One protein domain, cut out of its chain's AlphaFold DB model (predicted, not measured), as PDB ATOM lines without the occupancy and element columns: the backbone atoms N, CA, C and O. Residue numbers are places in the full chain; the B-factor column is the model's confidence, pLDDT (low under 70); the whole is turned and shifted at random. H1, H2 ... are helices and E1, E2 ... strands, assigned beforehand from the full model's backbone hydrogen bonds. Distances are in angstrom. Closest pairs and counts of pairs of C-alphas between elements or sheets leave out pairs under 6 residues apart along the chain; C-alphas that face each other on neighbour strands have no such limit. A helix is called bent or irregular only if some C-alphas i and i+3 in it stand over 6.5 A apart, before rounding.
ATOM      1  N   ASP A 334       9.027 -69.567  -5.128       82.38
ATOM      2  CA  ASP A 334      10.278 -69.272  -4.449       82.38
ATOM      3  C   ASP A 334      10.023 -68.008  -3.626       82.38
ATOM      4  O   ASP A 334       9.391 -67.063  -4.109       82.38
ATOM      5  N   ARG A 335      10.483 -67.989  -2.373       86.81
ATOM      6  CA  ARG A 335      10.408 -66.810  -1.508       86.81
ATOM      7  C   ARG A 335      10.930 -65.570  -2.243       86.81
ATOM      8  O   ARG A 335      10.465 -64.465  -1.965       86.81
ATOM      9  N   LYS A 336      11.858 -65.748  -3.192       89.94
ATOM     10  CA  LYS A 336      12.280 -64.715  -4.141       89.94
ATOM     11  C   LYS A 336      11.106 -64.160  -4.959       89.94
ATOM     12  O   LYS A 336      10.849 -62.967  -4.880       89.94
ATOM     13  N   THR A 337      10.369 -65.006  -5.679       91.06
ATOM     14  CA  THR A 337       9.193 -64.618  -6.478       91.06
ATOM     15  C   THR A 337       8.128 -63.931  -5.629       91.06
ATOM     16  O   THR A 337       7.631 -62.879  -6.022       91.06
ATOM     17  N   GLU A 338       7.829 -64.460  -4.439       92.81
ATOM     18  CA  GLU A 338       6.825 -63.857  -3.554       92.81
ATOM     19  C   GLU A 338       7.184 -62.438  -3.110       92.81
ATOM     20  O   GLU A 338       6.282 -61.653  -2.832       92.81
ATOM     21  N   ASN A 339       8.477 -62.110  -3.029       96.00
ATOM     22  CA  ASN A 339       8.971 -60.790  -2.631       96.00
ATOM     23  C   ASN A 339       9.394 -59.910  -3.816       96.00
ATOM     24  O   ASN A 339       9.821 -58.774  -3.599       96.00
ATOM     25  N   SER A 340       9.257 -60.386  -5.049       96.31
ATOM     26  CA  SER A 340       9.494 -59.594  -6.254       96.31
ATOM     27  C   SER A 340       8.226 -58.855  -6.677       96.31
ATOM     28  O   SER A 340       7.116 -59.371  -6.527       96.31
ATOM     29  N   LEU A 341       8.397 -57.651  -7.225       97.31
ATOM     30  CA  LEU A 341       7.386 -57.054  -8.098       97.31
ATOM     31  C   LEU A 341       7.475 -57.702  -9.481       97.31
ATOM     32  O   LEU A 341       8.525 -58.234  -9.852       97.31
ATOM     33  N   ALA A 342       6.388 -57.636 -10.239       96.75
ATOM     34  CA  ALA A 342       6.371 -58.038 -11.636       96.75
ATOM     35  C   ALA A 342       5.851 -56.921 -12.537       96.75
ATOM     36  O   ALA A 342       5.034 -56.114 -12.105       96.75
ATOM     37  N   MET A 343       6.280 -56.924 -13.792       95.25
ATOM     38  CA  MET A 343       5.739 -56.096 -14.867       95.25
ATOM     39  C   MET A 343       5.550 -56.953 -16.119       95.25
ATOM     40  O   MET A 343       6.151 -58.022 -16.228       95.25
ATOM     41  N   ILE A 344       4.709 -56.519 -17.055       90.75
ATOM     42  CA  ILE A 344       4.642 -57.171 -18.368       90.75
ATOM     43  C   ILE A 344       5.726 -56.554 -19.239       90.75
ATOM     44  O   ILE A 344       5.844 -55.336 -19.271       90.75
ATOM     45  N   GLU A 345       6.493 -57.408 -19.902       86.00
ATOM     46  CA  GLU A 345       7.464 -57.017 -20.913       86.00
ATOM     47  C   GLU A 345       6.729 -56.337 -22.067       86.00
ATOM     48  O   GLU A 345       5.827 -56.919 -22.684       86.00
ATOM     49  N   ASP A 346       7.100 -55.091 -22.325       74.00
ATOM     50  CA  ASP A 346       6.660 -54.388 -23.514       74.00
ATOM     51  C   ASP A 346       7.466 -54.948 -24.701       74.00
ATOM     52  O   ASP A 346       8.694 -54.986 -24.681       74.00
ATOM     53  N   VAL A 347       6.770 -55.519 -25.684       60.91
ATOM     54  CA  VAL A 347       7.379 -56.294 -26.784       60.91
ATOM     55  C   VAL A 347       7.166 -55.644 -28.148       60.91
ATOM     56  O   VAL A 347       7.613 -56.196 -29.151       60.91
ATOM     57  N   ASP A 348       6.477 -54.500 -28.210       62.66
ATOM     58  CA  ASP A 348       5.920 -54.013 -29.475       62.66
ATOM     59  C   ASP A 348       6.728 -52.881 -30.136       62.66
ATOM     60  O   ASP A 348       6.434 -52.534 -31.279       62.66
ATOM     61  N   THR A 349       7.790 -52.348 -29.512       61.06
ATOM     62  CA  THR A 349       8.626 -51.309 -30.149       61.06
ATOM     63  C   THR A 349      10.118 -51.543 -30.000       61.06
ATOM     64  O   THR A 349      10.672 -51.396 -28.917       61.06
ATOM     65  N   VAL A 350      10.788 -51.827 -31.117       61.34
ATOM     66  CA  VAL A 350      12.254 -51.959 -31.182       61.34
ATOM     67  C   VAL A 350      12.983 -50.612 -31.288       61.34
ATOM     68  O   VAL A 350      14.160 -50.534 -30.950       61.34
ATOM     69  N   ASP A 351      12.289 -49.546 -31.700       69.69
ATOM     70  CA  ASP A 351      12.930 -48.288 -32.122       69.69
ATOM     71  C   ASP A 351      12.914 -47.160 -31.077       69.69
ATOM     72  O   ASP A 351      13.401 -46.063 -31.352       69.69
ATOM     73  N   ARG A 352      12.330 -47.365 -29.887       64.81
ATOM     74  CA  ARG A 352      12.169 -46.292 -28.886       64.81
ATOM     75  C   ARG A 352      12.652 -46.717 -27.503       64.81
ATOM     76  O   ARG A 352      12.508 -47.886 -27.154       64.81
ATOM     77  N   PRO A 353      13.203 -45.789 -26.693       64.25
ATOM     78  CA  PRO A 353      13.500 -46.066 -25.297       64.25
ATOM     79  C   PRO A 353      12.225 -46.515 -24.585       64.25
ATOM     80  O   PRO A 353      11.231 -45.793 -24.546       64.25
ATOM     81  N   MET A 354      12.256 -47.730 -24.059       76.12
ATOM     82  CA  MET A 354      11.118 -48.330 -23.378       76.12
ATOM     83  C   MET A 354      11.203 -47.992 -21.894       76.12
ATOM     84  O   MET A 354      12.300 -47.833 -21.353       76.12
ATOM     85  N   VAL A 355      10.064 -47.945 -21.205       80.50
ATOM     86  CA  VAL A 355      10.040 -47.854 -19.735       80.50
ATOM     87  C   VAL A 355      10.919 -48.942 -19.108       80.50
ATOM     88  O   VAL A 355      11.630 -48.689 -18.139       80.50
ATOM     89  N   ASP A 356      10.951 -50.120 -19.724       81.69
ATOM     90  CA  ASP A 356      11.853 -51.225 -19.411       81.69
ATOM     91  C   ASP A 356      13.330 -50.821 -19.313       81.69
ATOM     92  O   ASP A 356      14.020 -51.278 -18.403       81.69
ATOM     93  N   ASN A 357      13.806 -49.927 -20.184       83.75
ATOM     94  CA  ASN A 357      15.184 -49.440 -20.149       83.75
ATOM     95  C   ASN A 357      15.446 -48.602 -18.894       83.75
ATOM     96  O   ASN A 357      16.545 -48.647 -18.349       83.75
ATOM     97  N   LEU A 358      14.443 -47.858 -18.416       84.00
ATOM     98  CA  LEU A 358      14.536 -47.118 -17.157       84.00
ATOM     99  C   LEU A 358      14.566 -48.095 -15.979       84.00
ATOM    100  O   LEU A 358      15.388 -47.948 -15.080       84.00
ATOM    101  N   ILE A 359      13.745 -49.146 -16.011       88.50
ATOM    102  CA  ILE A 359      13.779 -50.196 -14.983       88.50
ATOM    103  C   ILE A 359      15.163 -50.853 -14.893       88.50
ATOM    104  O   ILE A 359      15.700 -51.022 -13.792       88.50
ATOM    105  N   ASP A 360      15.753 -51.165 -16.047       86.62
ATOM    106  CA  ASP A 360      17.080 -51.770 -16.149       86.62
ATOM    107  C   ASP A 360      18.191 -50.783 -15.736       86.62
ATOM    108  O   ASP A 360      19.115 -51.170 -15.020       86.62
ATOM    109  N   TYR A 361      18.074 -49.497 -16.098       85.94
ATOM    110  CA  TYR A 361      19.008 -48.429 -15.710       85.94
ATOM    111  C   TYR A 361      19.115 -48.267 -14.190       85.94
ATOM    112  O   TYR A 361      20.215 -48.175 -13.646       85.94
ATOM    113  N   TYR A 362      17.982 -48.303 -13.486       85.88
ATOM    114  CA  TYR A 362      17.944 -48.246 -12.021       85.88
ATOM    115  C   TYR A 362      18.288 -49.591 -11.350       85.88
ATOM    116  O   TYR A 362      18.190 -49.713 -10.126       85.88
ATOM    117  N   CYS A 363      18.693 -50.608 -12.123       89.56
ATOM    118  CA  CYS A 363      19.056 -51.943 -11.647       89.56
ATOM    119  C   CYS A 363      17.950 -52.559 -10.744       89.56
ATOM    120  O   CYS A 363      18.240 -53.262  -9.770       89.56
ATOM    121  N   MET A 364      16.666 -52.284 -11.037       92.81
ATOM    122  CA  MET A 364      15.542 -52.700 -10.190       92.81
ATOM    123  C   MET A 364      15.183 -54.180 -10.415       92.81
ATOM    124  O   MET A 364      14.894 -54.574 -11.544       92.81
ATOM    125  N   PRO A 365      15.117 -55.026  -9.364       93.56
ATOM    126  CA  PRO A 365      14.794 -56.453  -9.492       93.56
ATOM    127  C   PRO A 365      13.286 -56.714  -9.695       93.56
ATOM    128  O   PRO A 365      12.652 -57.438  -8.918       93.56
ATOM    129  N   ILE A 366      12.706 -56.124 -10.742       95.12
ATOM    130  CA  ILE A 366      11.326 -56.346 -11.183       95.12
ATOM    131  C   ILE A 366      11.316 -57.498 -12.192       95.12
ATOM    132  O   ILE A 366      12.097 -57.536 -13.138       95.12
ATOM    133  N   VAL A 367      10.436 -58.473 -11.981       94.88
ATOM    134  CA  VAL A 367      10.316 -59.632 -12.869       94.88
ATOM    135  C   VAL A 367       9.505 -59.247 -14.103       94.88
ATOM    136  O   VAL A 367       8.312 -58.970 -13.992       94.88
ATOM    137  N   LYS A 368      10.136 -59.279 -15.278       92.88
ATOM    138  CA  LYS A 368       9.461 -59.104 -16.568       92.88
ATOM    139  C   LYS A 368       8.713 -60.385 -16.951       92.88
ATOM    140  O   LYS A 368       9.262 -61.487 -16.880       92.88
ATOM    141  N   LEU A 369       7.440 -60.249 -17.301       91.50
ATOM    142  CA  LEU A 369       6.545 -61.341 -17.675       91.50
ATOM    143  C   LEU A 369       6.119 -61.194 -19.131       91.50
ATOM    144  O   LEU A 369       5.769 -60.106 -19.566       91.50
ATOM    145  N   SER A 370       6.039 -62.305 -19.859       88.19
ATOM    146  CA  SER A 370       5.462 -62.288 -21.208       88.19
ATOM    147  C   SER A 370       3.987 -61.853 -21.198       88.19
ATOM    148  O   SER A 370       3.291 -62.001 -20.189       88.19
ATOM    149  N   LYS A 371       3.450 -61.472 -22.366       83.25
ATOM    150  CA  LYS A 371       2.005 -61.229 -22.573       83.25
ATOM    151  C   LYS A 371       1.106 -62.388 -22.101       83.25
ATOM    152  O   LYS A 371      -0.042 -62.167 -21.730       83.25
ATOM    153  N   LYS A 372       1.618 -63.626 -22.048       83.38
ATOM    154  CA  LYS A 372       0.911 -64.821 -21.544       83.38
ATOM    155  C   LYS A 372       1.244 -65.115 -20.075       83.38
ATOM    156  O   LYS A 372       1.602 -66.235 -19.719       83.38
ATOM    157  N   TYR A 373       1.128 -64.114 -19.208       85.50
ATOM    158  CA  TYR A 373       1.500 -64.204 -17.787       85.50
ATOM    159  C   TYR A 373       0.502 -64.976 -16.902       85.50
ATOM    160  O   TYR A 373       0.751 -65.150 -15.709       85.50
ATOM    161  N   GLY A 374      -0.613 -65.456 -17.465       85.81
ATOM    162  CA  GLY A 374      -1.654 -66.177 -16.723       85.81
ATOM    163  C   GLY A 374      -2.600 -65.269 -15.933       85.81
ATOM    164  O   GLY A 374      -3.195 -65.728 -14.963       85.81
ATOM    165  N   GLY A 375      -2.703 -63.995 -16.322       90.19
ATOM    166  CA  GLY A 375      -3.619 -63.022 -15.729       90.19
ATOM    167  C   GLY A 375      -3.388 -62.732 -14.244       90.19
ATOM    168  O   GLY A 375      -2.288 -62.965 -13.732       90.19
ATOM    169  N   PRO A 376      -4.399 -62.198 -13.538       93.19
ATOM    170  CA  PRO A 376      -4.316 -61.874 -12.119       93.19
ATOM    171  C   PRO A 376      -3.852 -63.038 -11.237       93.19
ATOM    172  O   PRO A 376      -3.062 -62.822 -10.321       93.19
ATOM    173  N   GLU A 377      -4.251 -64.282 -11.523       91.25
ATOM    174  CA  GLU A 377      -3.767 -65.457 -10.777       91.25
ATOM    175  C   GLU A 377      -2.252 -65.644 -10.907       91.25
ATOM    176  O   GLU A 377      -1.554 -65.957  -9.937       91.25
ATOM    177  N   GLY A 378      -1.722 -65.427 -12.114       90.88
ATOM    178  CA  GLY A 378      -0.287 -65.378 -12.353       90.88
ATOM    179  C   GLY A 378       0.390 -64.276 -11.538       90.88
ATOM    180  O   GLY A 378       1.444 -64.515 -10.943       90.88
ATOM    181  N   LEU A 379      -0.243 -63.103 -11.449       95.06
ATOM    182  CA  LEU A 379       0.275 -61.942 -10.720       95.06
ATOM    183  C   LEU A 379       0.214 -62.090  -9.193       95.06
ATOM    184  O   LEU A 379       1.096 -61.579  -8.505       95.06
ATOM    185  N   LEU A 380      -0.743 -62.844  -8.638       95.12
ATOM    186  CA  LEU A 380      -0.858 -63.085  -7.189       95.12
ATOM    187  C   LEU A 380       0.354 -63.812  -6.577       95.12
ATOM    188  O   LEU A 380       0.568 -63.768  -5.356       95.12
ATOM    189  N   LYS A 381       1.179 -64.446  -7.419       94.69
ATOM    190  CA  LYS A 381       2.459 -65.055  -7.029       94.69
ATOM    191  C   LYS A 381       3.489 -64.009  -6.595       94.69
ATOM    192  O   LYS A 381       4.353 -64.335  -5.789       94.69
ATOM    193  N   TYR A 382       3.366 -62.774  -7.068       97.06
ATOM    194  CA  TYR A 382       4.261 -61.652  -6.781       97.06
ATOM    195  C   TYR A 382       3.706 -60.778  -5.649       97.06
ATOM    196  O   TYR A 382       2.525 -60.872  -5.287       97.06
ATOM    197  N   LYS A 383       4.543 -59.907  -5.067       97.38
ATOM    198  CA  LYS A 383       4.064 -58.973  -4.028       97.38
ATOM    199  C   LYS A 383       3.227 -57.829  -4.597       97.38
ATOM    200  O   LYS A 383       2.354 -57.334  -3.890       97.38
ATOM    201  N   GLY A 384       3.427 -57.476  -5.861       97.81
ATOM    202  CA  GLY A 384       2.675 -56.444  -6.564       97.81
ATOM    203  C   GLY A 384       2.998 -56.440  -8.054       97.81
ATOM    204  O   GLY A 384       3.986 -57.039  -8.489       97.81
ATOM    205  N   PHE A 385       2.147 -55.772  -8.820       97.81
ATOM    206  CA  PHE A 385       2.249 -55.625 -10.262       97.81
ATOM    207  C   PHE A 385       2.512 -54.156 -10.611       97.81
ATOM    208  O   PHE A 385       1.688 -53.299 -10.307       97.81
ATOM    209  N   VAL A 386       3.656 -53.862 -11.226       97.44
ATOM    210  CA  VAL A 386       3.986 -52.527 -11.729       97.44
ATOM    211  C   VAL A 386       3.322 -52.353 -13.084       97.44
ATOM    212  O   VAL A 386       3.588 -53.108 -14.022       97.44
ATOM    213  N   HIS A 387       2.437 -51.369 -13.165       95.31
ATOM    214  CA  HIS A 387       1.665 -51.059 -14.350       95.31
ATOM    215  C   HIS A 387       1.960 -49.632 -14.779       95.31
ATOM    216  O   HIS A 387       1.691 -48.688 -14.041       95.31
ATOM    217  N   PHE A 388       2.463 -49.489 -15.995       93.56
ATOM    218  CA  PHE A 388       2.473 -48.218 -16.693       93.56
ATOM    219  C   PHE A 388       1.250 -48.202 -17.619       93.56
ATOM    220  O   PHE A 388       1.180 -49.042 -18.522       93.56
ATOM    221  N   PRO A 389       0.231 -47.370 -17.335       93.25
ATOM    222  CA  PRO A 389      -0.962 -47.297 -18.163       93.25
ATOM    223  C   PRO A 389      -0.595 -46.974 -19.608       93.25
ATOM    224  O   PRO A 389       0.114 -46.008 -19.856       93.25
ATOM    225  N   TYR A 390      -1.106 -47.764 -20.550       90.00
ATOM    226  CA  TYR A 390      -0.945 -47.545 -21.994       90.00
ATOM    227  C   TYR A 390      -2.259 -47.156 -22.689       90.00
ATOM    228  O   TYR A 390      -2.262 -46.845 -23.874       90.00
ATOM    229  N   GLN A 391      -3.365 -47.183 -21.946       91.44
ATOM    230  CA  GLN A 391      -4.706 -46.736 -22.315       91.44
ATOM    231  C   GLN A 391      -5.346 -46.094 -21.077       91.44
ATOM    232  O   GLN A 391      -4.850 -46.259 -19.964       91.44
ATOM    233  N   VAL A 392      -6.453 -45.381 -21.271       92.00
ATOM    234  CA  VAL A 392      -7.216 -44.683 -20.215       92.00
ATOM    235  C   VAL A 392      -7.908 -45.640 -19.234       92.00
ATOM    236  O   VAL A 392      -8.039 -45.355 -18.043       92.00
ATOM    237  N   SER A 393      -8.317 -46.798 -19.751       90.44
ATOM    238  CA  SER A 393      -9.006 -47.875 -19.059       90.44
ATOM    239  C   SER A 393      -8.654 -49.187 -19.748       90.44
ATOM    240  O   SER A 393      -8.566 -49.251 -20.973       90.44
ATOM    241  N   VAL A 394      -8.419 -50.239 -18.966       91.81
ATOM    242  CA  VAL A 394      -8.154 -51.587 -19.488       91.81
ATOM    243  C   VAL A 394      -8.835 -52.618 -18.599       91.81
ATOM    244  O   VAL A 394      -8.745 -52.533 -17.374       91.81
ATOM    245  N   MET A 395      -9.446 -53.648 -19.194       91.38
ATOM    246  CA  MET A 395     -10.103 -54.742 -18.448       91.38
ATOM    247  C   MET A 395      -9.183 -55.363 -17.388       91.38
ATOM    248  O   MET A 395      -9.585 -55.615 -16.258       91.38
ATOM    249  N   LYS A 396      -7.893 -55.493 -17.697       92.69
ATOM    250  CA  LYS A 396      -6.886 -56.000 -16.762       92.69
ATOM    251  C   LYS A 396      -6.827 -55.235 -15.430       92.69
ATOM    252  O   LYS A 396      -6.536 -55.833 -14.396       92.69
ATOM    253  N   PHE A 397      -7.059 -53.920 -15.430       95.94
ATOM    254  CA  PHE A 397      -7.045 -53.116 -14.204       95.94
ATOM    255  C   PHE A 397      -8.132 -53.585 -13.234       95.94
ATOM    256  O   PHE A 397      -7.872 -53.805 -12.049       95.94
ATOM    257  N   TYR A 398      -9.319 -53.818 -13.781       95.62
ATOM    258  CA  TYR A 398     -10.488 -54.333 -13.094       95.62
ATOM    259  C   TYR A 398     -10.294 -55.766 -12.599       95.62
ATOM    260  O   TYR A 398     -10.497 -56.043 -11.416       95.62
ATOM    261  N   GLU A 399      -9.817 -56.658 -13.468       94.88
ATOM    262  CA  GLU A 399      -9.484 -58.047 -13.128       94.88
ATOM    263  C   GLU A 399      -8.497 -58.129 -11.950       94.88
ATOM    264  O   GLU A 399      -8.661 -58.934 -11.030       94.88
ATOM    265  N   ASN A 400      -7.479 -57.264 -11.946       96.69
ATOM    266  CA  ASN A 400      -6.481 -57.203 -10.887       96.69
ATOM    267  C   ASN A 400      -7.087 -56.787  -9.543       96.69
ATOM    268  O   ASN A 400      -6.804 -57.433  -8.534       96.69
ATOM    269  N   ILE A 401      -7.934 -55.754  -9.507       97.00
ATOM    270  CA  ILE A 401      -8.614 -55.337  -8.269       97.00
ATOM    271  C   ILE A 401      -9.547 -56.446  -7.785       97.00
ATOM    272  O   ILE A 401      -9.533 -56.792  -6.601       97.00
ATOM    273  N   ALA A 402     -10.299 -57.052  -8.705       95.94
ATOM    274  CA  ALA A 402     -11.237 -58.124  -8.406       95.94
ATOM    275  C   ALA A 402     -10.575 -59.350  -7.770       95.94
ATOM    276  O   ALA A 402     -11.179 -60.010  -6.926       95.94
ATOM    277  N   MET A 403      -9.327 -59.627  -8.151       96.12
ATOM    278  CA  MET A 403      -8.523 -60.731  -7.626       96.12
ATOM    279  C   MET A 403      -7.577 -60.306  -6.495       96.12
ATOM    280  O   MET A 403      -6.862 -61.142  -5.947       96.12
ATOM    281  N   GLY A 404      -7.564 -59.025  -6.120       97.12
ATOM    282  CA  GLY A 404      -6.741 -58.508  -5.029       97.12
ATOM    283  C   GLY A 404      -5.251 -58.406  -5.361       97.12
ATOM    284  O   GLY A 404      -4.407 -58.524  -4.479       97.12
ATOM    285  N   VAL A 405      -4.889 -58.204  -6.623       97.75
ATOM    286  CA  VAL A 405      -3.508 -57.926  -7.030       97.75
ATOM    287  C   VAL A 405      -3.176 -56.468  -6.683       97.75
ATOM    288  O   VAL A 405      -3.795 -55.571  -7.253       97.75
ATOM    289  N   PRO A 406      -2.191 -56.180  -5.810       98.25
ATOM    290  CA  PRO A 406      -1.718 -54.812  -5.631       98.25
ATOM    291  C   PRO A 406      -1.093 -54.282  -6.914       98.25
ATOM    292  O   PRO A 406      -0.217 -54.935  -7.489       98.25
ATOM    293  N   GLN A 407      -1.499 -53.087  -7.318       98.00
ATOM    294  CA  GLN A 407      -1.006 -52.442  -8.529       98.00
ATOM    295  C   GLN A 407      -0.179 -51.214  -8.165       98.00
ATOM    296  O   GLN A 407      -0.629 -50.398  -7.368       98.00
ATOM    297  N   VAL A 408       1.017 -51.094  -8.736       98.25
ATOM    298  CA  VAL A 408       1.937 -49.963  -8.567       98.25
ATOM    299  C   VAL A 408       1.926 -49.148  -9.852       98.25
ATOM    300  O   VAL A 408       2.283 -49.681 -10.900       98.25
ATOM    301  N   ILE A 409       1.482 -47.898  -9.787       97.38
ATOM    302  CA  ILE A 409       1.147 -47.060 -10.943       97.38
ATOM    303  C   ILE A 409       1.837 -45.699 -10.795       97.38
ATOM    304  O   ILE A 409       1.854 -45.162  -9.689       97.38
ATOM    305  N   PRO A 410       2.420 -45.111 -11.853       96.38
ATOM    306  CA  PRO A 410       2.989 -43.771 -11.756       96.38
ATOM    307  C   PRO A 410       1.908 -42.751 -11.378       96.38
ATOM    308  O   PRO A 410       0.759 -42.883 -11.804       96.38
ATOM    309  N   THR A 411       2.253 -41.708 -10.622       95.62
ATOM    310  CA  THR A 411       1.356 -40.556 -10.426       95.62
ATOM    311  C   THR A 411       0.960 -39.943 -11.778       95.62
ATOM    312  O   THR A 411       1.715 -40.065 -12.748       95.62
ATOM    313  N   PRO A 412      -0.171 -39.215 -11.864       92.81
ATOM    314  CA  PRO A 412      -0.544 -38.485 -13.080       92.81
ATOM    315  C   PRO A 412       0.583 -37.582 -13.602       92.81
ATOM    316  O   PRO A 412       0.861 -37.536 -14.799       92.81
ATOM    317  N   ARG A 413       1.291 -36.915 -12.680       91.25
ATOM    318  CA  ARG A 413       2.433 -36.047 -12.981       91.25
ATOM    319  C   ARG A 413       3.594 -36.821 -13.606       91.25
ATOM    320  O   ARG A 413       4.139 -36.378 -14.616       91.25
ATOM    321  N   LEU A 414       3.982 -37.958 -13.023       92.50
ATOM    322  CA  LEU A 414       5.054 -38.788 -13.571       92.50
ATOM    323  C   LEU A 414       4.647 -39.392 -14.920       92.50
ATOM    324  O   LEU A 414       5.442 -39.352 -15.855       92.50
ATOM    325  N   LEU A 415       3.412 -39.886 -15.055       91.50
ATOM    326  CA  LEU A 415       2.911 -40.446 -16.313       91.50
ATOM    327  C   LEU A 415       2.931 -39.405 -17.442       91.50
ATOM    328  O   LEU A 415       3.435 -39.698 -18.524       91.50
ATOM    329  N   ARG A 416       2.488 -38.170 -17.171       89.25
ATOM    330  CA  ARG A 416       2.585 -37.046 -18.117       89.25
ATOM    331  C   ARG A 416       4.034 -36.754 -18.513       89.25
ATOM    332  O   ARG A 416       4.331 -36.609 -19.694       89.25
ATOM    333  N   ARG A 417       4.972 -36.731 -17.559       88.75
ATOM    334  CA  ARG A 417       6.407 -36.552 -17.862       88.75
ATOM    335  C   ARG A 417       6.963 -37.680 -18.737       88.75
ATOM    336  O   ARG A 417       7.737 -37.413 -19.657       88.75
ATOM    337  N   LEU A 418       6.569 -38.929 -18.484       88.12
ATOM    338  CA  LEU A 418       6.963 -40.084 -19.304       88.12
ATOM    339  C   LEU A 418       6.400 -39.991 -20.730       88.12
ATOM    340  O   LEU A 418       7.117 -40.276 -21.689       88.12
ATOM    341  N   ALA A 419       5.154 -39.538 -20.871       87.00
ATOM    342  CA  ALA A 419       4.515 -39.305 -22.161       87.00
ATOM    343  C   ALA A 419       5.204 -38.191 -22.965       87.00
ATOM    344  O   ALA A 419       5.547 -38.406 -24.129       87.00
ATOM    345  N   ASN A 420       5.474 -37.045 -22.330       85.75
ATOM    346  CA  ASN A 420       6.089 -35.874 -22.968       85.75
ATOM    347  C   ASN A 420       7.554 -36.111 -23.357       85.75
ATOM    348  O   ASN A 420       8.048 -35.529 -24.317       85.75
ATOM    349  N   SER A 421       8.249 -36.992 -22.634       85.19
ATOM    350  CA  SER A 421       9.614 -37.414 -22.971       85.19
ATOM    351  C   SER A 421       9.669 -38.551 -23.999       85.19
ATOM    352  O   SER A 421      10.757 -39.034 -24.302       85.19
ATOM    353  N   ASN A 422       8.519 -38.988 -24.537       80.81
ATOM    354  CA  ASN A 422       8.390 -40.102 -25.487       80.81
ATOM    355  C   ASN A 422       8.973 -41.437 -24.965       80.81
ATOM    356  O   ASN A 422       9.278 -42.336 -25.744       80.81
ATOM    357  N   ASN A 423       9.091 -41.588 -23.641       78.69
ATOM    358  CA  ASN A 423       9.534 -42.824 -22.983       78.69
ATOM    359  C   ASN A 423       8.382 -43.830 -22.786       78.69
ATOM    360  O   ASN A 423       8.597 -44.932 -22.286       78.69
ATOM    361  N   HIS A 424       7.151 -43.452 -23.156       77.88
ATOM    362  CA  HIS A 424       5.962 -44.302 -23.102       77.88
ATOM    363  C   HIS A 424       5.035 -44.045 -24.305       77.88
ATOM    364  O   HIS A 424       3.916 -43.554 -24.172       77.88
ATOM    365  N   HIS A 425       5.489 -44.406 -25.503       74.12
ATOM    366  CA  HIS A 425       4.824 -44.066 -26.769       74.12
ATOM    367  C   HIS A 425       3.313 -44.395 -26.832       74.12
ATOM    368  O   HIS A 425       2.555 -43.612 -27.400       74.12
ATOM    369  N   LEU A 426       2.851 -45.498 -26.219       76.81
ATOM    370  CA  LEU A 426       1.426 -45.868 -26.240       76.81
ATOM    371  C   LEU A 426       0.526 -44.876 -25.491       76.81
ATOM    372  O   LEU A 426      -0.564 -44.567 -25.962       76.81
ATOM    373  N   ILE A 427       0.969 -44.358 -24.339       83.00
ATOM    374  CA  ILE A 427       0.149 -43.447 -23.529       83.00
ATOM    375  C   ILE A 427       0.273 -42.005 -24.004       83.00
ATOM    376  O   ILE A 427      -0.645 -41.228 -23.774       83.00
ATOM    377  N   THR A 428       1.355 -41.645 -24.705       84.12
ATOM    378  CA  THR A 428       1.516 -40.308 -25.293       84.12
ATOM    379  C   THR A 428       0.324 -39.938 -26.173       84.12
ATOM    380  O   THR A 428      -0.204 -38.837 -26.046       84.12
ATOM    381  N   HIS A 429      -0.151 -40.869 -27.004       85.69
ATOM    382  CA  HIS A 429      -1.349 -40.651 -27.815       85.69
ATOM    383  C   HIS A 429      -2.585 -40.365 -26.945       85.69
ATOM    384  O   HIS A 429      -3.300 -39.391 -27.171       85.69
ATOM    385  N   TRP A 430      -2.805 -41.182 -25.913       89.81
ATOM    386  CA  TRP A 430      -3.993 -41.079 -25.068       89.81
ATOM    387  C   TRP A 430      -3.971 -39.910 -24.094       89.81
ATOM    388  O   TRP A 430      -5.039 -39.389 -23.810       89.81
ATOM    389  N   ILE A 431      -2.812 -39.469 -23.596       89.56
ATOM    390  CA  ILE A 431      -2.733 -38.304 -22.702       89.56
ATOM    391  C   ILE A 431      -3.206 -37.045 -23.419       89.56
ATOM    392  O   ILE A 431      -4.020 -36.318 -22.861       89.56
ATOM    393  N   ASN A 432      -2.787 -36.833 -24.668       88.44
ATOM    394  CA  ASN A 432      -3.239 -35.675 -25.437       88.44
ATOM    395  C   ASN A 432      -4.764 -35.699 -25.620       88.44
ATOM    396  O   ASN A 432      -5.427 -34.692 -25.391       88.44
ATOM    397  N   LYS A 433      -5.331 -36.867 -25.957       92.06
ATOM    398  CA  LYS A 433      -6.786 -37.030 -26.098       92.06
ATOM    399  C   LYS A 433      -7.535 -36.891 -24.773       92.06
ATOM    400  O   LYS A 433      -8.589 -36.271 -24.734       92.06
ATOM    401  N   LEU A 434      -6.982 -37.408 -23.680       91.56
ATOM    402  CA  LEU A 434      -7.503 -37.244 -22.322       91.56
ATOM    403  C   LEU A 434      -7.574 -35.777 -21.909       91.56
ATOM    404  O   LEU A 434      -8.594 -35.336 -21.386       91.56
ATOM    405  N   GLU A 435      -6.500 -35.029 -22.134       90.19
ATOM    406  CA  GLU A 435      -6.416 -33.614 -21.785       90.19
ATOM    407  C   GLU A 435      -7.350 -32.764 -22.640       90.19
ATOM    408  O   GLU A 435      -8.072 -31.928 -22.100       90.19
ATOM    409  N   GLU A 436      -7.391 -33.024 -23.946       91.69
ATOM    410  CA  GLU A 436      -8.330 -32.396 -24.870       91.69
ATOM    411  C   GLU A 436      -9.785 -32.653 -24.449       91.69
ATOM    412  O   GLU A 436     -10.554 -31.709 -24.270       91.69
ATOM    413  N   SER A 437     -10.159 -33.914 -24.215       94.00
ATOM    414  CA  SER A 437     -11.527 -34.277 -23.838       94.00
ATOM    415  C   SER A 437     -11.928 -33.764 -22.463       94.00
ATOM    416  O   SER A 437     -13.054 -33.299 -22.284       94.00
ATOM    417  N   ALA A 438     -11.016 -33.778 -21.492       92.00
ATOM    418  CA  ALA A 438     -11.270 -33.165 -20.196       92.00
ATOM    419  C   ALA A 438     -11.471 -31.651 -20.335       92.00
ATOM    420  O   ALA A 438     -12.392 -31.090 -19.742       92.00
ATOM    421  N   LEU A 439     -10.655 -30.981 -21.149       89.12
ATOM    422  CA  LEU A 439     -10.812 -29.557 -21.396       89.12
ATOM    423  C   LEU A 439     -12.138 -29.252 -22.098       89.12
ATOM    424  O   LEU A 439     -12.848 -28.347 -21.676       89.12
ATOM    425  N   TYR A 440     -12.513 -30.041 -23.104       90.31
ATOM    426  CA  TYR A 440     -13.799 -29.922 -23.786       90.31
ATOM    427  C   TYR A 440     -14.982 -30.051 -22.815       90.31
ATOM    428  O   TYR A 440     -15.928 -29.268 -22.884       90.31
ATOM    429  N   LEU A 441     -14.932 -31.018 -21.891       89.81
ATOM    430  CA  LEU A 441     -16.011 -31.260 -20.934       89.81
ATOM    431  C   LEU A 441     -16.106 -30.206 -19.832       89.81
ATOM    432  O   LEU A 441     -17.210 -29.802 -19.471       89.81
ATOM    433  N   PHE A 442     -14.971 -29.798 -19.270       87.94
ATOM    434  CA  PHE A 442     -14.945 -28.979 -18.059       87.94
ATOM    435  C   PHE A 442     -14.661 -27.495 -18.330       87.94
ATOM    436  O   PHE A 442     -14.870 -26.669 -17.445       87.94
ATOM    437  N   ASN A 443     -14.193 -27.141 -19.533       87.56
ATOM    438  CA  ASN A 443     -13.883 -25.769 -19.938       87.56
ATOM    439  C   ASN A 443     -13.982 -25.587 -21.472       87.56
ATOM    440  O   ASN A 443     -12.990 -25.330 -22.161       87.56
ATOM    441  N   ALA A 444     -15.197 -25.741 -22.011       88.31
ATOM    442  CA  ALA A 444     -15.466 -25.703 -23.453       88.31
ATOM    443  C   ALA A 444     -15.025 -24.391 -24.138       88.31
ATOM    444  O   ALA A 444     -14.539 -24.425 -25.270       88.31
ATOM    445  N   ASP A 445     -15.132 -23.249 -23.450       86.62
ATOM    446  CA  ASP A 445     -14.688 -21.950 -23.972       86.62
ATOM    447  C   ASP A 445     -13.174 -21.945 -24.211       86.62
ATOM    448  O   ASP A 445     -12.702 -21.563 -25.284       86.62
ATOM    449  N   PHE A 446     -12.400 -22.433 -23.237       83.69
ATOM    450  CA  PHE A 446     -10.954 -22.544 -23.389       83.69
ATOM    451  C   PHE A 446     -10.571 -23.603 -24.426       83.69
ATOM    452  O   PHE A 446      -9.635 -23.389 -25.194       83.69
ATOM    453  N   HIS A 447     -11.318 -24.707 -24.515       88.75
ATOM    454  CA  HIS A 447     -11.135 -25.682 -25.590       88.75
ATOM    455  C   HIS A 447     -11.260 -25.028 -26.975       88.75
ATOM    456  O   HIS A 447     -10.387 -25.225 -27.815       88.75
ATOM    457  N   ALA A 448     -12.284 -24.200 -27.214       88.00
ATOM    458  CA  ALA A 448     -12.478 -23.505 -28.491       88.00
ATOM    459  C   ALA A 448     -11.371 -22.481 -28.824       88.00
ATOM    460  O   ALA A 448     -11.192 -22.113 -29.989       88.00
ATOM    461  N   ILE A 449     -10.634 -22.009 -27.814       86.31
ATOM    462  CA  ILE A 449      -9.449 -21.156 -27.976       86.31
ATOM    463  C   ILE A 449      -8.217 -22.011 -28.304       86.31
ATOM    464  O   ILE A 449      -7.465 -21.673 -29.219       86.31
ATOM    465  N   ALA A 450      -8.013 -23.103 -27.564       84.38
ATOM    466  CA  ALA A 450      -6.824 -23.946 -27.648       84.38
ATOM    467  C   ALA A 450      -6.799 -24.839 -28.901       84.38
ATOM    468  O   ALA A 450      -5.731 -25.025 -29.490       84.38
ATOM    469  N   TYR A 451      -7.958 -25.341 -29.332       88.38
ATOM    470  CA  TYR A 451      -8.102 -26.303 -30.425       88.38
ATOM    471  C   TYR A 451      -8.945 -25.740 -31.573       88.38
ATOM    472  O   TYR A 451      -9.866 -24.943 -31.378       88.38
ATOM    473  N   ASP A 452      -8.619 -26.136 -32.804       89.31
ATOM    474  CA  ASP A 452      -9.457 -25.890 -33.971       89.31
ATOM    475  C   ASP A 452     -10.520 -26.978 -34.179       89.31
ATOM    476  O   ASP A 452     -10.652 -27.919 -33.402       89.31
ATOM    477  N   GLN A 453     -11.321 -26.822 -35.234       86.81
ATOM    478  CA  GLN A 453     -12.376 -27.776 -35.590       86.81
ATOM    479  C   GLN A 453     -11.842 -29.151 -36.028       86.81
ATOM    480  O   GLN A 453     -12.617 -30.094 -36.121       86.81
ATOM    481  N   ASN A 454     -10.544 -29.250 -36.323       86.00
ATOM    482  CA  ASN A 454      -9.852 -30.485 -36.675       86.00
ATOM    483  C   ASN A 454      -9.073 -31.049 -35.477       86.00
ATOM    484  O   ASN A 454      -8.220 -31.916 -35.669       86.00
ATOM    485  N   HIS A 455      -9.327 -30.550 -34.261       87.44
ATOM    486  CA  HIS A 455      -8.644 -30.983 -33.043       87.44
ATOM    487  C   HIS A 455      -7.125 -30.715 -33.070       87.44
ATOM    488  O   HIS A 455      -6.347 -31.377 -32.381       87.44
ATOM    489  N   LEU A 456      -6.685 -29.724 -33.859       86.94
ATOM    490  CA  LEU A 456      -5.301 -29.256 -33.906       86.94
ATOM    491  C   LEU A 456      -5.114 -28.056 -32.974       86.94
ATOM    492  O   LEU A 456      -5.964 -27.168 -32.889       86.94
ATOM    493  N   ILE A 457      -3.968 -28.002 -32.297       84.88
ATOM    494  CA  ILE A 457      -3.615 -26.899 -31.395       84.88
ATOM    495  C   ILE A 457      -3.414 -25.612 -32.218       84.88
ATOM    496  O   ILE A 457      -2.572 -25.579 -33.116       84.88
ATOM    497  N   ARG A 458      -4.157 -24.536 -31.911       81.44
ATOM    498  CA  ARG A 458      -4.197 -23.308 -32.735       81.44
ATOM    499  C   ARG A 458      -2.921 -22.466 -32.696       81.44
ATOM    500  O   ARG A 458      -2.579 -21.852 -33.704       81.44
ATOM    501  N   THR A 459      -2.216 -22.375 -31.569       65.94
ATOM    502  CA  THR A 459      -0.872 -21.756 -31.469       65.94
ATOM    503  C   THR A 459      -0.300 -21.960 -30.058       65.94
ATOM    504  O   THR A 459      -1.041 -21.813 -29.086       65.94
ATOM    505  N   PRO A 460       1.010 -22.230 -29.896       56.16
ATOM    506  CA  PRO A 460       1.630 -22.525 -28.610       56.16
ATOM    507  C   PRO A 460       2.065 -21.234 -27.909       56.16
ATOM    508  O   PRO A 460       3.221 -21.087 -27.516       56.16
ATOM    509  N   LYS A 461       1.154 -20.272 -27.710       54.81
ATOM    510  CA  LYS A 461       1.310 -19.482 -26.485       54.81
ATOM    511  C   LYS A 461       0.900 -20.442 -25.396       54.81
ATOM    512  O   LYS A 461      -0.290 -20.543 -25.107       54.81
ATOM    513  N   GLU A 462       1.884 -21.225 -24.939       52.16
ATOM    514  CA  GLU A 462       1.725 -22.120 -23.807       52.16
ATOM    515  C   GLU A 462       0.891 -21.357 -22.795       52.16
ATOM    516  O   GLU A 462       1.279 -20.242 -22.417       52.16
ATOM    517  N   PRO A 463      -0.302 -21.860 -22.452       54.25
ATOM    518  CA  PRO A 463      -1.055 -21.286 -21.365       54.25
ATOM    519  C   PRO A 463      -0.059 -21.198 -20.218       54.25
ATOM    520  O   PRO A 463       0.453 -22.227 -19.783       54.25
ATOM    521  N   THR A 464       0.282 -19.989 -19.769       53.84
ATOM    522  CA  THR A 464       1.366 -19.734 -18.798       53.84
ATOM    523  C   THR A 464       1.089 -20.346 -17.415       53.84
ATOM    524  O   THR A 464       1.806 -20.086 -16.458       53.84
ATOM    525  N   HIS A 465       0.038 -21.166 -17.340       55.41
ATOM    526  CA  HIS A 465      -0.595 -21.800 -16.200       55.41
ATOM    527  C   HIS A 465      -1.012 -23.253 -16.519       55.41
ATOM    528  O   HIS A 465      -1.852 -23.808 -15.819       55.41
ATOM    529  N   LEU A 466      -0.471 -23.897 -17.569       50.00
ATOM    530  CA  LEU A 466      -0.739 -25.326 -17.828       50.00
ATOM    531  C   LEU A 466      -0.195 -26.227 -16.696       50.00
ATOM    532  O   LEU A 466      -0.722 -27.315 -16.457       50.00
ATOM    533  N   ASP A 467       0.839 -25.737 -16.002       47.22
ATOM    534  CA  ASP A 467       1.455 -26.342 -14.817       47.22
ATOM    535  C   ASP A 467       0.888 -25.820 -13.485       47.22
ATOM    536  O   ASP A 467       1.202 -26.391 -12.434       47.22
ATOM    537  N   ASP A 468       0.041 -24.778 -13.496       54.06
ATOM    538  CA  ASP A 468      -0.758 -24.491 -12.303       54.06
ATOM    539  C   ASP A 468      -1.645 -25.711 -12.050       54.06
ATOM    540  O   ASP A 468      -2.075 -26.365 -13.004       54.06
ATOM    541  N   PRO A 469      -1.924 -26.069 -10.787       46.44
ATOM    542  CA  PRO A 469      -2.768 -27.205 -10.468       46.44
ATOM    543  C   PRO A 469      -4.227 -26.894 -10.838       46.44
ATOM    544  O   PRO A 469      -5.096 -26.804  -9.975       46.44
ATOM    545  N   TYR A 470      -4.534 -26.809 -12.135       46.88
ATOM    546  CA  TYR A 470      -5.713 -27.453 -12.684       46.88
ATOM    547  C   TYR A 470      -5.633 -28.894 -12.198       46.88
ATOM    548  O   TYR A 470      -4.902 -29.714 -12.750       46.88
ATOM    549  N   GLN A 471      -6.278 -29.158 -11.063       46.66
ATOM    550  CA  GLN A 471      -6.339 -30.460 -10.422       46.66
ATOM    551  C   GLN A 471      -6.846 -31.457 -11.462       46.66
ATOM    552  O   GLN A 471      -8.027 -31.480 -11.776       46.66
ATOM    553  N   ALA A 472      -5.891 -32.160 -12.071       55.16
ATOM    554  CA  ALA A 472      -5.980 -33.059 -13.209       55.16
ATOM    555  C   ALA A 472      -7.403 -33.519 -13.582       55.16
ATOM    556  O   ALA A 472      -7.812 -34.629 -13.255       55.16
ATOM    557  N   SER A 473      -8.142 -32.705 -14.334       75.44
ATOM    558  CA  SER A 473      -9.522 -33.023 -14.720       75.44
ATOM    559  C   SER A 473      -9.609 -34.285 -15.586       75.44
ATOM    560  O   SER A 473     -10.594 -35.016 -15.538       75.44
ATOM    561  N   TRP A 474      -8.539 -34.611 -16.315       88.44
ATOM    562  CA  TRP A 474      -8.448 -35.861 -17.066       88.44
ATOM    563  C   TRP A 474      -8.281 -37.100 -16.177       88.44
ATOM    564  O   TRP A 474      -8.618 -38.200 -16.607       88.44
ATOM    565  N   THR A 475      -7.793 -36.962 -14.939       90.19
ATOM    566  CA  THR A 475      -7.664 -38.111 -14.023       90.19
ATOM    567  C   THR A 475      -9.015 -38.646 -13.568       90.19
ATOM    568  O   THR A 475      -9.126 -39.841 -13.314       90.19
ATOM    569  N   GLU A 476     -10.058 -37.813 -13.579       90.31
ATOM    570  CA  GLU A 476     -11.445 -38.252 -13.374       90.31
ATOM    571  C   GLU A 476     -11.960 -39.111 -14.541       90.31
ATOM    572  O   GLU A 476     -12.873 -39.923 -14.374       90.31
ATOM    573  N   LEU A 477     -11.344 -38.975 -15.721       93.00
ATOM    574  CA  LEU A 477     -11.656 -39.766 -16.909       93.00
ATOM    575  C   LEU A 477     -10.815 -41.055 -16.995       93.00
ATOM    576  O   LEU A 477     -11.221 -42.003 -17.652       93.00
ATOM    577  N   ALA A 478      -9.677 -41.154 -16.303       94.56
ATOM    578  CA  ALA A 478      -8.805 -42.330 -16.348       94.56
ATOM    579  C   ALA A 478      -8.991 -43.230 -15.114       94.56
ATOM    580  O   ALA A 478      -8.671 -42.833 -13.994       94.56
ATOM    581  N   ASP A 479      -9.425 -44.485 -15.301       94.75
ATOM    582  CA  ASP A 479      -9.785 -45.382 -14.184       94.75
ATOM    583  C   ASP A 479      -8.664 -45.592 -13.169       94.75
ATOM    584  O   ASP A 479      -8.917 -45.758 -11.979       94.75
ATOM    585  N   PHE A 480      -7.414 -45.541 -13.618       94.94
ATOM    586  CA  PHE A 480      -6.248 -45.704 -12.755       94.94
ATOM    587  C   PHE A 480      -6.140 -44.665 -11.643       94.94
ATOM    588  O   PHE A 480      -5.467 -44.942 -10.654       94.94
ATOM    589  N   TYR A 481      -6.763 -43.498 -11.813       95.00
ATOM    590  CA  TYR A 481      -6.610 -42.347 -10.927       95.00
ATOM    591  C   TYR A 481      -7.894 -41.930 -10.225       95.00
ATOM    592  O   TYR A 481      -7.864 -41.035  -9.381       95.00
ATOM    593  N   ARG A 482      -9.010 -42.603 -10.512       92.81
ATOM    594  CA  ARG A 482     -10.278 -42.269  -9.876       92.81
ATOM    595  C   ARG A 482     -10.231 -42.529  -8.373       92.81
ATOM    596  O   ARG A 482      -9.643 -43.508  -7.887       92.81
ATOM    597  N   SER A 483     -10.877 -41.642  -7.623       93.38
ATOM    598  CA  SER A 483     -10.840 -41.653  -6.158       93.38
ATOM    599  C   SER A 483     -11.318 -42.982  -5.563       93.38
ATOM    600  O   SER A 483     -10.715 -43.473  -4.606       93.38
ATOM    601  N   GLU A 484     -12.309 -43.642  -6.171       94.69
ATOM    602  CA  GLU A 484     -12.831 -44.917  -5.674       94.69
ATOM    603  C   GLU A 484     -11.837 -46.085  -5.772       94.69
ATOM    604  O   GLU A 484     -11.953 -47.051  -5.016       94.69
ATOM    605  N   PHE A 485     -10.841 -46.002  -6.662       95.81
ATOM    606  CA  PHE A 485      -9.826 -47.042  -6.844       95.81
ATOM    607  C   PHE A 485      -8.531 -46.774  -6.079       95.81
ATOM    608  O   PHE A 485      -7.727 -47.686  -5.877       95.81
ATOM    609  N   THR A 486      -8.349 -45.553  -5.576       95.88
ATOM    610  CA  THR A 486      -7.171 -45.134  -4.801       95.88
ATOM    611  C   THR A 486      -6.842 -46.040  -3.595       95.88
ATOM    612  O   THR A 486      -5.654 -46.254  -3.316       95.88
ATOM    613  N   PRO A 487      -7.815 -46.654  -2.886       97.81
ATOM    614  CA  PRO A 487      -7.516 -47.645  -1.846       97.81
ATOM    615  C   PRO A 487      -6.854 -48.940  -2.352       97.81
ATOM    616  O   PRO A 487      -6.292 -49.680  -1.549       97.81
ATOM    617  N   PHE A 488      -6.890 -49.225  -3.657       97.44
ATOM    618  CA  PHE A 488      -6.408 -50.479  -4.261       97.44
ATOM    619  C   PHE A 488      -5.182 -50.298  -5.167       97.44
ATOM    620  O   PHE A 488      -4.665 -51.271  -5.721       97.44
ATOM    621  N   VAL A 489      -4.704 -49.060  -5.296       97.75
ATOM    622  CA  VAL A 489      -3.587 -48.669  -6.161       97.75
ATOM    623  C   VAL A 489      -2.488 -48.016  -5.332       97.75
ATOM    624  O   VAL A 489      -2.754 -47.253  -4.409       97.75
ATOM    625  N   TYR A 490      -1.237 -48.306  -5.654       98.00
ATOM    626  CA  TYR A 490      -0.046 -47.715  -5.061       98.00
ATOM    627  C   TYR A 490       0.552 -46.748  -6.067       98.00
ATOM    628  O   TYR A 490       0.966 -47.181  -7.138       98.00
ATOM    629  N   TYR A 491       0.594 -45.462  -5.739       97.94
ATOM    630  CA  TYR A 491       1.212 -44.484  -6.622       97.94
ATOM    631  C   TYR A 491       2.699 -44.329  -6.312       97.94
ATOM    632  O   TYR A 491       3.094 -44.483  -5.159       97.94
ATOM    633  N   PHE A 492       3.500 -44.036  -7.335       97.44
ATOM    634  CA  PHE A 492       4.891 -43.602  -7.194       97.44
ATOM    635  C   PHE A 492       5.158 -42.422  -8.129       97.44
ATOM    636  O   PHE A 492       4.657 -42.375  -9.252       97.44
ATOM    637  N   ASP A 493       5.927 -41.451  -7.664       95.88
ATOM    638  CA  ASP A 493       6.124 -40.156  -8.311       95.88
ATOM    639  C   ASP A 493       7.549 -39.990  -8.871       95.88
ATOM    640  O   ASP A 493       7.840 -39.022  -9.579       95.88
ATOM    641  N   SER A 494       8.432 -40.962  -8.603       94.94
ATOM    642  CA  SER A 494       9.758 -41.095  -9.216       94.94
ATOM    643  C   SER A 494      10.248 -42.555  -9.256       94.94
ATOM    644  O   SER A 494       9.727 -43.428  -8.557       94.94
ATOM    645  N   PHE A 495      11.267 -42.846 -10.073       94.38
ATOM    646  CA  PHE A 495      11.865 -44.187 -10.134       94.38
ATOM    647  C   PHE A 495      12.620 -44.557  -8.850       94.38
ATOM    648  O   PHE A 495      12.688 -45.732  -8.498       94.38
ATOM    649  N   GLU A 496      13.140 -43.573  -8.118       94.12
ATOM    650  CA  GLU A 496      13.749 -43.766  -6.801       94.12
ATOM    651  C   GLU A 496      12.704 -44.236  -5.782       94.12
ATOM    652  O   GLU A 496      12.951 -45.190  -5.047       94.12
ATOM    653  N   GLU A 497      11.506 -43.642  -5.784       96.00
ATOM    654  CA  GLU A 497      10.396 -44.108  -4.946       96.00
ATOM    655  C   GLU A 497       9.969 -45.533  -5.323       96.00
ATOM    656  O   GLU A 497       9.794 -46.387  -4.450       96.00
ATOM    657  N   LEU A 498       9.876 -45.836  -6.624       96.94
ATOM    658  CA  LEU A 498       9.622 -47.200  -7.086       96.94
ATOM    659  C   LEU A 498      10.709 -48.172  -6.592       96.94
ATOM    660  O   LEU A 498      10.384 -49.274  -6.142       96.94
ATOM    661  N   ALA A 499      11.982 -47.770  -6.606       94.62
ATOM    662  CA  ALA A 499      13.083 -48.576  -6.091       94.62
ATOM    663  C   ALA A 499      12.964 -48.836  -4.577       94.62
ATOM    664  O   ALA A 499      13.289 -49.936  -4.122       94.62
ATOM    665  N   GLU A 500      12.444 -47.887  -3.792       95.56
ATOM    666  CA  GLU A 500      12.127 -48.113  -2.375       95.56
ATOM    667  C   GLU A 500      10.969 -49.108  -2.197       95.56
ATOM    668  O   GLU A 500      11.083 -50.060  -1.417       95.56
ATOM    669  N   LEU A 501       9.895 -48.993  -2.987       96.31
ATOM    670  CA  LEU A 501       8.791 -49.966  -2.984       96.31
ATOM    671  C   LEU A 501       9.267 -51.384  -3.337       96.31
ATOM    672  O   LEU A 501       8.814 -52.378  -2.755       96.31
ATOM    673  N   VAL A 502      10.224 -51.500  -4.261       96.06
ATOM    674  CA  VAL A 502      10.850 -52.771  -4.643       96.06
ATOM    675  C   VAL A 502      11.610 -53.411  -3.474       96.06
ATOM    676  O   VAL A 502      11.671 -54.641  -3.410       96.06
ATOM    677  N   LYS A 503      12.128 -52.646  -2.509       95.75
ATOM    678  CA  LYS A 503      12.841 -53.196  -1.340       95.75
ATOM    679  C   LYS A 503      11.901 -53.742  -0.264       95.75
ATOM    680  O   LYS A 503      12.298 -54.627   0.496       95.75
ATOM    681  N   LEU A 504      10.650 -53.276  -0.214       97.06
ATOM    682  CA  LEU A 504       9.700 -53.674   0.826       97.06
ATOM    683  C   LEU A 504       9.377 -55.181   0.771       97.06
ATOM    684  O   LEU A 504       8.992 -55.695  -0.286       97.06
ATOM    685  N   PRO A 505       9.468 -55.921   1.890       96.62
ATOM    686  CA  PRO A 505       8.968 -57.290   1.971       96.62
ATOM    687  C   PRO A 505       7.466 -57.354   1.674       96.62
ATOM    688  O   PRO A 505       6.730 -56.439   2.037       96.62
ATOM    689  N   ARG A 506       6.970 -58.467   1.113       95.44
ATOM    690  CA  ARG A 506       5.547 -58.625   0.737       95.44
ATOM    691  C   ARG A 506       4.563 -58.222   1.842       95.44
ATOM    692  O   ARG A 506       3.575 -57.555   1.562       95.44
ATOM    693  N   LYS A 507       4.846 -58.614   3.090       94.00
ATOM    694  CA  LYS A 507       3.997 -58.311   4.257       94.00
ATOM    695  C   LYS A 507       3.916 -56.816   4.579       94.00
ATOM    696  O   LYS A 507       2.896 -56.382   5.087       94.00
ATOM    697  N   GLN A 508       4.982 -56.063   4.319       97.00
ATOM    698  CA  GLN A 508       5.022 -54.615   4.545       97.00
ATOM    699  C   GLN A 508       4.490 -53.851   3.331       97.00
ATOM    700  O   GLN A 508       3.872 -52.811   3.491       97.00
ATOM    701  N   PHE A 509       4.704 -54.388   2.128       97.44
ATOM    702  CA  PHE A 509       4.278 -53.781   0.874       97.44
ATOM    703  C   PHE A 509       2.746 -53.698   0.733       97.44
ATOM    704  O   PHE A 509       2.222 -52.690   0.273       97.44
ATOM    705  N   ASP A 510       1.987 -54.717   1.149       97.19
ATOM    706  CA  ASP A 510       0.519 -54.699   1.025       97.19
ATOM    707  C   ASP A 510      -0.179 -53.946   2.183       97.19
ATOM    708  O   ASP A 510      -1.124 -54.449   2.785       97.19
ATOM    709  N   TRP A 511       0.300 -52.745   2.543       97.62
ATOM    710  CA  TRP A 511      -0.231 -51.988   3.692       97.62
ATOM    711  C   TRP A 511      -1.674 -51.493   3.503       97.62
ATOM    712  O   TRP A 511      -2.365 -51.240   4.487       97.62
ATOM    713  N   LYS A 512      -2.153 -51.388   2.255       97.81
ATOM    714  CA  LYS A 512      -3.559 -51.099   1.933       97.81
ATOM    715  C   LYS A 512      -4.448 -52.349   1.995       97.81
ATOM    716  O   LYS A 512      -5.663 -52.245   1.846       97.81
ATOM    717  N   ASN A 513      -3.861 -53.526   2.236       97.69
ATOM    718  CA  ASN A 513      -4.552 -54.810   2.308       97.69
ATOM    719  C   ASN A 513      -5.378 -55.106   1.039       97.69
ATOM    720  O   ASN A 513      -6.507 -55.602   1.110       97.69
TER     721      ASN A 513
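Overview. This is residues 334 to 513 of the 551 residues of an uncharacterized protein of Chytriomyces confervae (UniProt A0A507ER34). A small, twisted sheet of five short strands is the core of a body that has H10 over one face and H3, H4 and H5 grazing the sheet. From H5 the long helix H6 reaches away to H7 as an arm, and a long loop, residues 451 to 472, folds back from H7 to H8, which packs on H6. The printed part has 180 residues with eleven named helices and five named strands, in the order H1 E1 H2 E2 H3 E3 H4 E4 H5 H6 H7 H8 H9 E5 H10 H11. The sheet's order is E2 E1 E3 E4 E5, all parallel, and the class is mixed, helices and strands. The whole is compact, with a radius of gyration of the C-alphas of 17.7 A, yet elongated, spanning 57 by 37 by 28 A.

Arrangement. Start at H1, residues 335 to 339, which is not on the sheet, then read E1, residues 341 to 344. H2, residues 355 to 361, is only just not on the sheet, with 4 pairs of C-alphas within 10 A. E2, residues 367 to 369, is an edge strand parallel to E1; find N 369 and O 343 at 2.8 A. E1, H2 and E2 form a strand-helix-strand unit, two parallel neighbour strands with a helix between, and its crossover is right-handed. H3, residues 375 to 379, grazes the sheet with residues 376 to 379. E3, residues 384 to 386, is parallel to E1 at 43 degrees, with N 386 and O 342 at 2.8 A. E2, H3 and E3 form a split unit, with E1 between its strands, and its crossover is right-handed. H4, residues 395 to 402, grazes the sheet and touches H3, the closest C-alphas being those of Pro 376 and Asn 400, 5.3 A apart. E4, residues 407 to 410, is parallel to E3, with N 408 and O 385 at 2.8 A; E3, H4 and E4 are another right-handed unit. H5, residues 412 to 420, grazes the sheet with residues 412 to 418. The hub is H6, residues 425 to 442, touching three helices. It touches H5 with residues 425 to 431 alone, at a steep tilt of 58 degrees, opposite ways; the closest C-alphas are those of Ala 419 and Thr 428, 4.5 A apart. It touches H7, residues 444 to 450, with residues 436 to 440 alone, the closest C-alphas being those of Tyr 440 and His 447, 5.3 A apart. It touches H8, residues 473 to 476, with residues 434 to 442 alone, the closest C-alphas being those of Ala 438 and Trp 474, 5.0 A apart. H9, residues 483 to 488, is irregular, with C-alphas 484 and 487 7.1 A apart, and is close to H4 but not clearly touching, the closest C-alphas being those of Ile 401 and Phe 488, 6.7 A apart. E5, residues 489 to 492, is the other edge strand, parallel to E4, with N 490 and O 407 at 2.8 A; E4, H5 to H9 and E5 are one more unit. H10, residues 495 to 503, runs along the strands at a height over the sheet of 9.2 A, over E4 and only just over E3, on which 3 of its C-alphas fall. H11, residues 506 to 509, is close to H1 but not clearly touching, the C-alphas of Asn 339 and Arg 506 being closest at 5.3 A. Each O i to N i+4 pair is within hydrogen-bond range in H1, H2, H3, H4, H5, H7 and H10; H6 has 11 of 14, H9 has 0 of 2 but 2 of 3 O i to N i+3 pairs, and H8 and H11 are too short for an i+4 pair.

Along the chain. Find C-alpha 335 at (10.408, -66.810, -1.508), where H1 begins. H6 runs 26.3 A, from C-alpha 425 at (4.824, -44.066, -26.769) to C-alpha 442 at (-14.945, -28.979, -18.059). H10 is 12.6 A long, H5 12.2 A, H4 10.7 A and E1 10.6 A. H11 ends at C-alpha 509, at (4.278, -53.781, 0.874).

Size, cuts and confidence. The C-alphas farthest apart, those of Asp 334 and Ile 449, are 57.1 A apart. The printed part has no cut, and its one long link is H7 to H8, 22 residues. Mean pLDDT of the printed part is 87.2; look for values under 70 at residues 347 to 353 and 459 to 472.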